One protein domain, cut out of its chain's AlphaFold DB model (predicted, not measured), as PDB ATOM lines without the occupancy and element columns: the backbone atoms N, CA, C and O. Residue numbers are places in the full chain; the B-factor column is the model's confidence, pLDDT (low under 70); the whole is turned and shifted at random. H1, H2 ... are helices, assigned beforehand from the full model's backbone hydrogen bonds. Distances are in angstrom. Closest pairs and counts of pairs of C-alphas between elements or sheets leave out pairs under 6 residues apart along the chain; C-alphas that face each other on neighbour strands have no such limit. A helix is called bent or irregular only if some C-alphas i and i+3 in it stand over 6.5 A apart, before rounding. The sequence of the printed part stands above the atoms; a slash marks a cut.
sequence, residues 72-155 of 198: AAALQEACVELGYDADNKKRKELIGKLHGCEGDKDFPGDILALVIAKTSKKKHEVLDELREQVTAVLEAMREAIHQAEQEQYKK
ATOM      1  N   ALA A  72      82.585  52.926 112.127       82.44
ATOM      2  CA  ALA A  72      83.903  52.294 112.119       82.44
ATOM      3  C   ALA A  72      84.839  52.936 111.088       82.44
ATOM      4  O   ALA A  72      85.958  53.322 111.424       82.44
ATOM      5  N   ALA A  73      84.373  53.088 109.845       85.69
ATOM      6  CA  ALA A  73      85.145  53.722 108.779       85.69
ATOM      7  C   ALA A  73      85.420  55.198 109.104       85.69
ATOM      8  O   ALA A  73      86.552  55.663 108.998       85.69
ATOM      9  N   ALA A  74      84.415  55.921 109.605       88.75
ATOM     10  CA  ALA A  74      84.567  57.307 110.029       88.75
ATOM     11  C   ALA A  74      85.538  57.462 111.215       88.75
ATOM     12  O   ALA A  74      86.271  58.448 111.276       88.75
ATOM     13  N   LEU A  75      85.569  56.499 112.144       86.06
ATOM     14  CA  LEU A  75      86.521  56.456 113.255       86.06
ATOM     15  C   LEU A  75      87.948  56.224 112.753       86.06
ATOM     16  O   LEU A  75      88.860  56.927 113.186       86.06
ATOM     17  N   GLN A  76      88.147  55.273 111.840       84.94
ATOM     18  CA  GLN A  76      89.451  55.024 111.224       84.94
ATOM     19  C   GLN A  76      89.950  56.257 110.467       84.94
ATOM     20  O   GLN A  76      91.068  56.709 110.710       84.94
ATOM     21  N   GLU A  77      89.105  56.868 109.634       87.56
ATOM     22  CA  GLU A  77      89.433  58.119 108.945       87.56
ATOM     23  C   GLU A  77      89.764  59.242 109.932       87.56
ATOM     24  O   GLU A  77      90.751  59.950 109.750       87.56
ATOM     25  N   ALA A  78      88.992  59.379 111.015       89.50
ATOM     26  CA  ALA A  78      89.273  60.367 112.050       89.50
ATOM     27  C   ALA A  78      90.630  60.125 112.728       89.50
ATOM     28  O   ALA A  78      91.355  61.075 113.019       89.50
ATOM     29  N   CYS A  79      91.010  58.865 112.952       88.31
ATOM     30  CA  CYS A  79      92.313  58.523 113.514       88.31
ATOM     31  C   CYS A  79      93.461  58.883 112.559       88.31
ATOM     32  O   CYS A  79      94.499  59.366 113.016       88.31
ATOM     33  N   VAL A  80      93.271  58.697 111.251       90.12
ATOM     34  CA  VAL A  80      94.246  59.089 110.223       90.12
ATOM     35  C   VAL A  80      94.360  60.612 110.124       90.12
ATOM     36  O   VAL A  80      95.468  61.140 110.185       90.12
ATOM     37  N   GLU A  81      93.241  61.337 110.050       90.44
ATOM     38  CA  GLU A  81      93.224  62.805 109.941       90.44
ATOM     39  C   GLU A  81      93.819  63.504 111.168       90.44
ATOM     40  O   GLU A  81      94.521  64.507 111.038       90.44
ATOM     41  N   LEU A  82      93.590  62.956 112.364       89.31
ATOM     42  CA  LEU A  82      94.187  63.458 113.607       89.31
ATOM     43  C   LEU A  82      95.653  63.019 113.782       89.31
ATOM     44  O   LEU A  82      96.308  63.416 114.749       89.31
ATOM     45  N   GLY A  83      96.184  62.212 112.857       88.50
ATOM     46  CA  GLY A  83      97.572  61.757 112.854       88.50
ATOM     47  C   GLY A  83      97.883  60.692 113.906       88.50
ATOM     48  O   GLY A  83      99.050  60.477 114.235       88.50
ATOM     49  N   TYR A  84      96.871  60.012 114.449       87.75
ATOM     50  CA  TYR A  84      97.084  58.920 115.399       87.75
ATOM     51  C   TYR A  84      97.700  57.677 114.743       87.75
ATOM     52  O   TYR A  84      98.339  56.887 115.436       87.75
ATOM     53  N   ASP A  85      97.568  57.534 113.422       87.25
ATOM     54  CA  ASP A  85      98.186  56.450 112.648       87.25
ATOM     55  C   ASP A  85      99.593  56.787 112.106       87.25
ATOM     56  O   ASP A  85     100.232  55.952 111.473       87.25
ATOM     57  N   ALA A  86     100.118  57.992 112.368       88.12
ATOM     58  CA  ALA A  86     101.382  58.449 111.778       88.12
ATOM     59  C   ALA A  86     102.600  57.610 112.203       88.12
ATOM     60  O   ALA A  86     103.526  57.402 111.420       88.12
ATOM     61  N   ASP A  87     102.614  57.135 113.448       89.00
ATOM     62  CA  ASP A  87     103.704  56.338 113.994       89.00
ATOM     63  C   ASP A  87     103.232  55.467 115.170       89.00
ATOM     64  O   ASP A  87     102.178  55.689 115.773       89.00
ATOM     65  N   ASN A  88     104.036  54.466 115.539       89.38
ATOM     66  CA  ASN A  88     103.696  53.560 116.639       89.38
ATOM     67  C   ASN A  88     103.555  54.273 117.993       89.38
ATOM     68  O   ASN A  88     102.803  53.802 118.844       89.38
ATOM     69  N   LYS A  89     104.239  55.402 118.225       89.88
ATOM     70  CA  LYS A  89     104.086  56.183 119.461       89.88
ATOM     71  C   LYS A  89     102.721  56.871 119.485       89.88
ATOM     72  O   LYS A  89     102.069  56.850 120.526       89.88
ATOM     73  N   LYS A  90     102.258  57.412 118.359       90.88
ATOM     74  CA  LYS A  90     100.920  57.994 118.203       90.88
ATOM     75  C   LYS A  90      99.811  56.955 118.328       90.88
ATOM     76  O   LYS A  90      98.856  57.198 119.067       90.88
ATOM     77  N   ARG A  91      99.991  55.762 117.755       90.88
ATOM     78  CA  ARG A  91      99.064  54.636 117.963       90.88
ATOM     79  C   ARG A  91      98.989  54.232 119.438       90.88
ATOM     80  O   ARG A  91      97.899  54.066 119.977       90.88
ATOM     81  N   LYS A  92     100.133  54.146 120.136       91.44
ATOM     82  CA  LYS A  92     100.187  53.875 121.589       91.44
ATOM     83  C   LYS A  92      99.510  54.980 122.412       91.44
ATOM     84  O   LYS A  92      98.802  54.672 123.369       91.44
ATOM     85  N   GLU A  93      99.693  56.247 122.036       90.56
ATOM     86  CA  GLU A  93      99.010  57.395 122.652       90.56
ATOM     87  C   GLU A  93      97.487  57.259 122.511       90.56
ATOM     88  O   GLU A  93      96.762  57.409 123.496       90.56
ATOM     89  N   LEU A  94      97.010  56.916 121.312       88.81
ATOM     90  CA  LEU A  94      95.589  56.721 121.044       88.81
ATOM     91  C   LEU A  94      95.006  55.551 121.840       88.81
ATOM     92  O   LEU A  94      93.975  55.714 122.489       88.81
ATOM     93  N   ILE A  95      95.689  54.403 121.861       90.06
ATOM     94  CA  ILE A  95      95.281  53.248 122.673       90.06
ATOM     95  C   ILE A  95      95.153  53.652 124.145       90.06
ATOM     96  O   ILE A  95      94.183  53.279 124.798       90.06
ATOM     97  N   GLY A  96      96.091  54.450 124.664       88.44
ATOM     98  CA  GLY A  96      96.027  54.975 126.028       88.44
ATOM     99  C   GLY A  96      94.825  55.894 126.274       88.44
ATOM    100  O   GLY A  96      94.215  55.817 127.339       88.44
ATOM    101  N   LYS A  97      94.459  56.734 125.295       86.12
ATOM    102  CA  LYS A  97      93.288  57.629 125.374       86.12
ATOM    103  C   LYS A  97      91.963  56.873 125.316       86.12
ATOM    104  O   LYS A  97      91.041  57.229 126.041       86.12
ATOM    105  N   LEU A  98      91.876  55.847 124.471       84.56
ATOM    106  CA  LEU A  98      90.669  55.040 124.273       84.56
ATOM    107  C   LEU A  98      90.525  53.904 125.302       84.56
ATOM    108  O   LEU A  98      89.474  53.270 125.394       84.56
ATOM    109  N   HIS A  99      91.559  53.647 126.109       81.12
ATOM    110  CA  HIS A  99      91.529  52.607 127.131       81.12
ATOM    111  C   HIS A  99      90.476  52.900 128.219       81.12
ATOM    112  O   HIS A  99      90.609  53.821 129.039       81.12
ATOM    113  N   GLY A 100      89.459  52.040 128.286       71.38
ATOM    114  CA  GLY A 100      88.358  52.134 129.246       71.38
ATOM    115  C   GLY A 100      87.168  52.975 128.776       71.38
ATOM    116  O   GLY A 100      86.264  53.206 129.579       71.38
ATOM    117  N   CYS A 101      87.135  53.406 127.510       74.12
ATOM    118  CA  CYS A 101      85.941  53.997 126.883       74.12
ATOM    119  C   CYS A 101      84.805  52.976 126.656       74.12
ATOM    120  O   CYS A 101      83.688  53.374 126.341       74.12
ATOM    121  N   GLU A 102      85.065  51.681 126.874       65.00
ATOM    122  CA  GLU A 102      84.064  50.598 126.904       65.00
ATOM    123  C   GLU A 102      83.065  50.738 128.075       65.00
ATOM    124  O   GLU A 102      82.015  50.105 128.077       65.00
ATOM    125  N   GLY A 103      83.381  51.571 129.077       67.56
ATOM    126  CA  GLY A 103      82.513  51.864 130.222       67.56
ATOM    127  C   GLY A 103      82.030  53.319 130.260       67.56
ATOM    128  O   GLY A 103      81.615  53.899 129.259       67.56
ATOM    129  N   ASP A 104      82.104  53.933 131.442       65.69
ATOM    130  CA  ASP A 104      81.624  55.301 131.698       65.69
ATOM    131  C   ASP A 104      82.561  56.419 131.222       65.69
ATOM    132  O   ASP A 104      82.215  57.596 131.323       65.69
ATOM    133  N   LYS A 105      83.760  56.100 130.722       73.81
ATOM    134  CA  LYS A 105      84.672  57.152 130.261       73.81
ATOM    135  C   LYS A 105      84.186  57.748 128.946       73.81
ATOM    136  O   LYS A 105      83.922  57.026 127.986       73.81
ATOM    137  N   ASP A 106      84.141  59.075 128.902       79.88
ATOM    138  CA  ASP A 106      83.886  59.821 127.678       79.88
ATOM    139  C   ASP A 106      84.953  59.534 126.615       79.88
ATOM    140  O   ASP A 106      86.149  59.430 126.908       79.88
ATOM    141  N   PHE A 107      84.506  59.446 125.364       84.19
ATOM    142  CA  PHE A 107      85.405  59.417 124.219       84.19
ATOM    143  C   PHE A 107      86.141  60.756 124.086       84.19
ATOM    144  O   PHE A 107      85.567  61.813 124.375       84.19
ATOM    145  N   PRO A 108      87.397  60.738 123.612       86.56
ATOM    146  CA  PRO A 108      88.149  61.957 123.359       86.56
ATOM    147  C   PRO A 108      87.388  62.842 122.354       86.56
ATOM    148  O   PRO A 108      86.916  62.388 121.305       86.56
ATOM    149  N   GLY A 109      87.178  64.104 122.742       85.62
ATOM    150  CA  GLY A 109      86.220  64.999 122.088       85.62
ATOM    151  C   GLY A 109      86.597  65.393 120.659       85.62
ATOM    152  O   GLY A 109      85.707  65.661 119.859       85.62
ATOM    153  N   ASP A 110      87.889  65.386 120.335       89.00
ATOM    154  CA  ASP A 110      88.437  65.560 118.986       89.00
ATOM    155  C   ASP A 110      87.973  64.441 118.045       89.00
ATOM    156  O   ASP A 110      87.429  64.719 116.976       89.00
ATOM    157  N   ILE A 111      88.100  63.183 118.476       89.31
ATOM    158  CA  ILE A 111      87.671  62.017 117.694       89.31
ATOM    159  C   ILE A 111      86.152  62.021 117.540       89.31
ATOM    160  O   ILE A 111      85.634  61.889 116.434       89.31
ATOM    161  N   LEU A 112      85.425  62.233 118.639       89.44
ATOM    162  CA  LEU A 112      83.965  62.238 118.613       89.44
ATOM    163  C   LEU A 112      83.407  63.349 117.713       89.44
ATOM    164  O   LEU A 112      82.470  63.105 116.953       89.44
ATOM    165  N   ALA A 113      83.978  64.556 117.766       90.25
ATOM    166  CA  ALA A 113      83.559  65.666 116.912       90.25
ATOM    167  C   ALA A 113      83.756  65.345 115.424       90.25
ATOM    168  O   ALA A 113      82.867  65.627 114.617       90.25
ATOM    169  N   LEU A 114      84.880  64.717 115.070       89.44
ATOM    170  CA  LEU A 114      85.203  64.378 113.687       89.44
ATOM    171  C   LEU A 114      84.332  63.229 113.157       89.44
ATOM    172  O   LEU A 114      83.825  63.301 112.037       89.44
ATOM    173  N   VAL A 115      84.057  62.214 113.982       89.81
ATOM    174  CA  VAL A 115      83.152  61.109 113.624       89.81
ATOM    175  C   VAL A 115      81.709  61.598 113.462       89.81
ATOM    176  O   VAL A 115      81.037  61.207 112.507       89.81
ATOM    177  N   ILE A 116      81.223  62.494 114.331       90.06
ATOM    178  CA  ILE A 116      79.896  63.116 114.176       90.06
ATOM    179  C   ILE A 116      79.833  63.932 112.880       90.06
ATOM    180  O   ILE A 116      78.861  63.818 112.135       90.06
ATOM    181  N   ALA A 117      80.875  64.715 112.583       88.88
ATOM    182  CA  ALA A 117      80.941  65.506 111.356       88.88
ATOM    183  C   ALA A 117      80.889  64.630 110.091       88.88
ATOM    184  O   ALA A 117      80.227  64.998 109.124       88.88
ATOM    185  N   LYS A 118      81.535  63.457 110.110       87.19
ATOM    186  CA  LYS A 118      81.576  62.523 108.971       87.19
ATOM    187  C   LYS A 118      80.309  61.685 108.814       87.19
ATOM    188  O   LYS A 118      79.852  61.463 107.698       87.19
ATOM    189  N   THR A 119      79.730  61.219 109.916       87.38
ATOM    190  CA  THR A 119      78.570  60.310 109.884       87.38
ATOM    191  C   THR A 119      77.234  61.045 109.831       87.38
ATOM    192  O   THR A 119      76.220  60.437 109.498       87.38
ATOM    193  N   SER A 120      77.202  62.339 110.180       86.06
ATOM    194  CA  SER A 120      75.973  63.133 110.358       86.06
ATOM    195  C   SER A 120      74.951  62.510 111.331       86.06
ATOM    196  O   SER A 120      73.793  62.931 111.377       86.06
ATOM    197  N   LYS A 121      75.365  61.517 112.132       86.00
ATOM    198  CA  LYS A 121      74.545  60.873 113.164       86.00
ATOM    199  C   LYS A 121      74.516  61.738 114.428       86.00
ATOM    200  O   LYS A 121      75.405  62.554 114.684       86.00
ATOM    201  N   LYS A 122      73.490  61.559 115.263       89.38
ATOM    202  CA  LYS A 122      73.422  62.245 116.562       89.38
ATOM    203  C   LYS A 122      74.520  61.721 117.486       89.38
ATOM    204  O   LYS A 122      74.871  60.548 117.445       89.38
ATOM    205  N   LYS A 123      74.991  62.575 118.403       87.62
ATOM    206  CA  LYS A 123      76.050  62.234 119.369       87.62
ATOM    207  C   LYS A 123      75.802  60.913 120.116       87.62
ATOM    208  O   LYS A 123      76.746  60.160 120.295       87.62
ATOM    209  N   HIS A 124      74.569  60.644 120.554       86.75
ATOM    210  CA  HIS A 124      74.258  59.414 121.295       86.75
ATOM    211  C   HIS A 124      74.389  58.157 120.419       86.75
ATOM    212  O   HIS A 124      75.073  57.233 120.822       86.75
ATOM    213  N   GLU A 125      73.856  58.175 119.192       87.56
ATOM    214  CA  GLU A 125      73.963  57.047 118.250       87.56
ATOM    215  C   GLU A 125      75.422  56.749 117.885       87.56
ATOM    216  O   GLU A 125      75.823  55.594 117.797       87.56
ATOM    217  N   VAL A 126      76.235  57.797 117.712       88.12
ATOM    218  CA  VAL A 126      77.677  57.644 117.480       88.12
ATOM    219  C   VAL A 126      78.367  57.042 118.700       88.12
ATOM    220  O   VAL A 126      79.214  56.176 118.536       88.12
ATOM    221  N   LEU A 127      78.030  57.476 119.917       87.19
ATOM    222  CA  LEU A 127      78.644  56.949 121.138       87.19
ATOM    223  C   LEU A 127      78.318  55.473 121.367       87.19
ATOM    224  O   LEU A 127      79.224  54.722 121.714       87.19
ATOM    225  N   ASP A 128      77.065  55.063 121.167       87.19
ATOM    226  CA  ASP A 128      76.667  53.660 121.312       87.19
ATOM    227  C   ASP A 128      77.411  52.774 120.298       87.19
ATOM    228  O   ASP A 128      78.026  51.779 120.680       87.19
ATOM    229  N   GLU A 129      77.465  53.188 119.028       87.81
ATOM    230  CA  GLU A 129      78.145  52.428 117.969       87.81
ATOM    231  C   GLU A 129      79.680  52.433 118.139       87.81
ATOM    232  O   GLU A 129      80.338  51.413 117.934       87.81
ATOM    233  N   LEU A 130      80.270  53.547 118.597       86.38
ATOM    234  CA  LEU A 130      81.698  53.623 118.925       86.38
ATOM    235  C   LEU A 130      82.066  52.721 120.103       86.38
ATOM    236  O   LEU A 130      83.137  52.124 120.080       86.38
ATOM    237  N   ARG A 131      81.218  52.614 121.133       86.69
ATOM    238  CA  ARG A 131      81.470  51.739 122.291       86.69
ATOM    239  C   ARG A 131      81.522  50.268 121.905       86.69
ATOM    240  O   ARG A 131      82.331  49.541 122.463       86.69
ATOM    241  N   GLU A 132      80.706  49.851 120.944       85.50
ATOM    242  CA  GLU A 132      80.732  48.481 120.427       85.50
ATOM    243  C   GLU A 132      81.984  48.215 119.576       85.50
ATOM    244  O   GLU A 132      82.570  47.136 119.624       85.50
ATOM    245  N   GLN A 133      82.438  49.219 118.822       85.06
ATOM    246  CA  GLN A 133      83.526  49.063 117.851       85.06
ATOM    247  C   GLN A 133      84.920  49.380 118.408       85.06
ATOM    248  O   GLN A 133      85.922  48.956 117.826       85.06
ATOM    249  N   VAL A 134      85.019  50.120 119.516       84.94
ATOM    250  CA  VAL A 134      86.305  50.583 120.059       84.94
ATOM    251  C   VAL A 134      87.226  49.422 120.410       84.94
ATOM    252  O   VAL A 134      88.426  49.525 120.175       84.94
ATOM    253  N   THR A 135      86.688  48.303 120.897       84.94
ATOM    254  CA  THR A 135      87.469  47.106 121.231       84.94
ATOM    255  C   THR A 135      88.166  46.550 119.992       84.94
ATOM    256  O   THR A 135      89.388  46.407 119.993       84.94
ATOM    257  N   ALA A 136      87.423  46.353 118.900       87.06
ATOM    258  CA  ALA A 136      87.970  45.850 117.643       87.06
ATOM    259  C   ALA A 136      89.022  46.805 117.049       87.06
ATOM    260  O   ALA A 136      90.075  46.372 116.580       87.06
ATOM    261  N   VAL A 137      88.783  48.119 117.118       85.25
ATOM    262  CA  VAL A 137      89.751  49.122 116.643       85.25
ATOM    263  C   VAL A 137      91.016  49.134 117.504       85.25
ATOM    264  O   VAL A 137      92.124  49.207 116.972       85.25
ATOM    265  N   LEU A 138      90.881  49.018 118.827       86.69
ATOM    266  CA  LEU A 138      92.013  48.919 119.747       86.69
ATOM    267  C   LEU A 138      92.854  47.667 119.490       86.69
ATOM    268  O   LEU A 138      94.084  47.744 119.527       86.69
ATOM    269  N   GLU A 139      92.216  46.528 119.231       90.00
ATOM    270  CA  GLU A 139      92.901  45.283 118.876       90.00
ATOM    271  C   GLU A 139      93.643  45.411 117.546       90.00
ATOM    272  O   GLU A 139      94.843  45.139 117.502       90.00
ATOM    273  N   ALA A 140      92.989  45.941 116.508       88.19
ATOM    274  CA  ALA A 140      93.619  46.190 115.212       88.19
ATOM    275  C   ALA A 140      94.837  47.124 115.328       88.19
ATOM    276  O   ALA A 140      95.883  46.874 114.731       88.19
ATOM    277  N   MET A 141      94.757  48.176 116.152       88.56
ATOM    278  CA  MET A 141      95.890  49.079 116.386       88.56
ATOM    279  C   MET A 141      97.038  48.409 117.145       88.56
ATOM    280  O   MET A 141      98.203  48.642 116.819       88.56
ATOM    281  N   ARG A 142      96.740  47.582 118.156       91.38
ATOM    282  CA  ARG A 142      97.763  46.803 118.876       91.38
ATOM    283  C   ARG A 142      98.462  45.828 117.940       91.38
ATOM    284  O   ARG A 142      99.685  45.715 117.992       91.38
ATOM    285  N   GLU A 143      97.699  45.168 117.078       92.75
ATOM    286  CA  GLU A 143      98.242  44.261 116.080       92.75
ATOM    287  C   GLU A 143      99.115  45.007 115.064       92.75
ATOM    288  O   GLU A 143     100.245  44.588 114.827       92.75
ATOM    289  N   ALA A 144      98.670  46.156 114.551       89.69
ATOM    290  CA  ALA A 144      99.462  46.984 113.642       89.69
ATOM    291  C   ALA A 144     100.797  47.432 114.268       89.69
ATOM    292  O   ALA A 144     101.843  47.366 113.619       89.69
ATOM    293  N   ILE A 145     100.791  47.836 115.546       91.69
ATOM    294  CA  ILE A 145     102.022  48.150 116.287       91.69
ATOM    295  C   ILE A 145     102.925  46.920 116.359       91.69
ATOM    296  O   ILE A 145     104.109  47.018 116.037       91.69
ATOM    297  N   HIS A 146     102.377  45.775 116.767       92.75
ATOM    298  CA  HIS A 146     103.143  44.545 116.918       92.75
ATOM    299  C   HIS A 146     103.755  44.099 115.585       92.75
ATOM    300  O   HIS A 146     104.944  43.800 115.531       92.75
ATOM    301  N   GLN A 147     102.988  44.113 114.493       92.56
ATOM    302  CA  GLN A 147     103.488  43.780 113.158       92.56
ATOM    303  C   GLN A 147     104.618  44.723 112.727       92.56
ATOM    304  O   GLN A 147     105.662  44.255 112.273       92.56
ATOM    305  N   ALA A 148     104.463  46.033 112.937       90.94
ATOM    306  CA  ALA A 148     105.498  47.011 112.617       90.94
ATOM    307  C   ALA A 148     106.778  46.813 113.453       90.94
ATOM    308  O   ALA A 148     107.883  46.895 112.918       90.94
ATOM    309  N   GLU A 149     106.653  46.520 114.752       91.06
ATOM    310  CA  GLU A 149     107.798  46.226 115.626       91.06
ATOM    311  C   GLU A 149     108.500  44.920 115.219       91.06
ATOM    312  O   GLU A 149     109.729  44.875 115.168       91.06
ATOM    313  N   GLN A 150     107.745  43.879 114.855       92.81
ATOM    314  CA  GLN A 150     108.297  42.617 114.354       92.81
ATOM    315  C   GLN A 150     109.019  42.795 113.017       92.81
ATOM    316  O   GLN A 150     110.091  42.224 112.806       92.81
ATOM    317  N   GLU A 151     108.463  43.588 112.102       92.94
ATOM    318  CA  GLU A 151     109.106  43.870 110.822       92.94
ATOM    319  C   GLU A 151     110.412  44.651 111.014       92.94
ATOM    320  O   GLU A 151     111.434  44.293 110.425       92.94
ATOM    321  N   GLN A 152     110.418  45.667 111.883       90.62
ATOM    322  CA  GLN A 152     111.649  46.379 112.235       90.62
ATOM    323  C   GLN A 152     112.671  45.446 112.882       90.62
ATOM    324  O   GLN A 152     113.822  45.422 112.459       90.62
ATOM    325  N   TYR A 153     112.250  44.606 113.829       90.50
ATOM    326  CA  TYR A 153     113.121  43.633 114.488       90.50
ATOM    327  C   TYR A 153     113.775  42.651 113.505       90.50
ATOM    328  O   TYR A 153     114.942  42.295 113.678       90.50
ATOM    329  N   LYS A 154     113.044  42.234 112.459       93.62
ATOM    330  CA  LYS A 154     113.570  41.403 111.365       93.62
ATOM    331  C   LYS A 154     114.579  42.161 110.503       93.62
ATOM    332  O   LYS A 154     115.645  41.621 110.225       93.62
ATOM    333  N   LYS A 155     114.287  43.409 110.119       93.00
ATOM    334  CA  LYS A 155     115.226  44.275 109.368       93.00
ATOM    335  C   LYS A 155     116.521  44.524 110.146       93.00
ATOM    336  O   LYS A 155     117.594  44.629 109.561       93.00
TER     337      LYS A 155
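What this domain is: This is residues 72 to 155 of the 198 residues of the protein "Hypothetical protein" of Haptolina ericina (UniProt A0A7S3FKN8). One long, bent helix, H4, makes the longest axis, and three short helices are gathered along it: H2 runs beside its arm H4b the opposite way, H3 crosses its arm H4a, and H1 packs on H3. The last turns of H4, residues 150 to 155, stick out free at one end. The printed part has 84 residues with four named helices, in the order H1, H2, H3, H4, and no named strand; its class is all helix. It is compact, with a radius of gyration of the C-alphas of 13.3 A, yet elongated in outline, with spans of 46 by 24 by 16 A.

How they stand to each other: H1, residues 72 to 81, touches H3, residues 109 to 119, at a steep tilt of 56 degrees, opposite ways; their closest C-alphas are those of Ala 74 and Val 115, 5.4 A apart. H4, residues 123 to 155, was assigned as one helix by its hydrogen bonds but is bent, with C-alphas 132 and 135 6.9 A apart. Its arms, H4a, residues 123 to 132, and H4b, residues 135 to 155, stand at a steep tilt of 54 degrees. H1 is close to H4a but not clearly touching it, with the closest C-alphas, those of Ala 72 and Leu 130, 7.3 A apart. H2, residues 88 to 98, touches H4b at a shallow tilt of 19 degrees, opposite ways; the closest C-alphas are those of Asn 88 and Ile 145, 5.7 A apart. H3 touches H4a about perpendicular, at 79 degrees, with the closest C-alphas, those of Ile 116 and Lys 123, 6.5 A apart. The helix packing is only just mostly crossed, with 1 of 3 touching pairs at a shallow tilt. H1 and H2 are only just apart, at 8.4 A; H3 and H4b are apart. In H1, H2, H3, H4a and H4b each O i to N i+4 pair is within hydrogen-bond range.

Where its parts are: H1 begins at C-alpha 72, (83.903, 52.294, 112.119), and spans 14.2 A from first to last C-alpha. H2 spans 15.2 A and H3 15.1 A. H4a, 14.6 A long, begins at C-alpha 123, (76.050, 62.234, 119.369). H4b is 30.3 A long and ends at C-alpha 155, (115.226, 44.275, 109.368).

The domain as a whole: The two C-alphas farthest apart, those of Lys 122 and Lys 155, are 46.1 A apart. The printed part has no cut. The link from H3 to H4 is tight, those from H1 to H2 and from H2 to H3 are short, and no link is long. The mean pLDDT of the printed part is 87.0; residues 102 to 104, in the link from H2 to H3, are under 70.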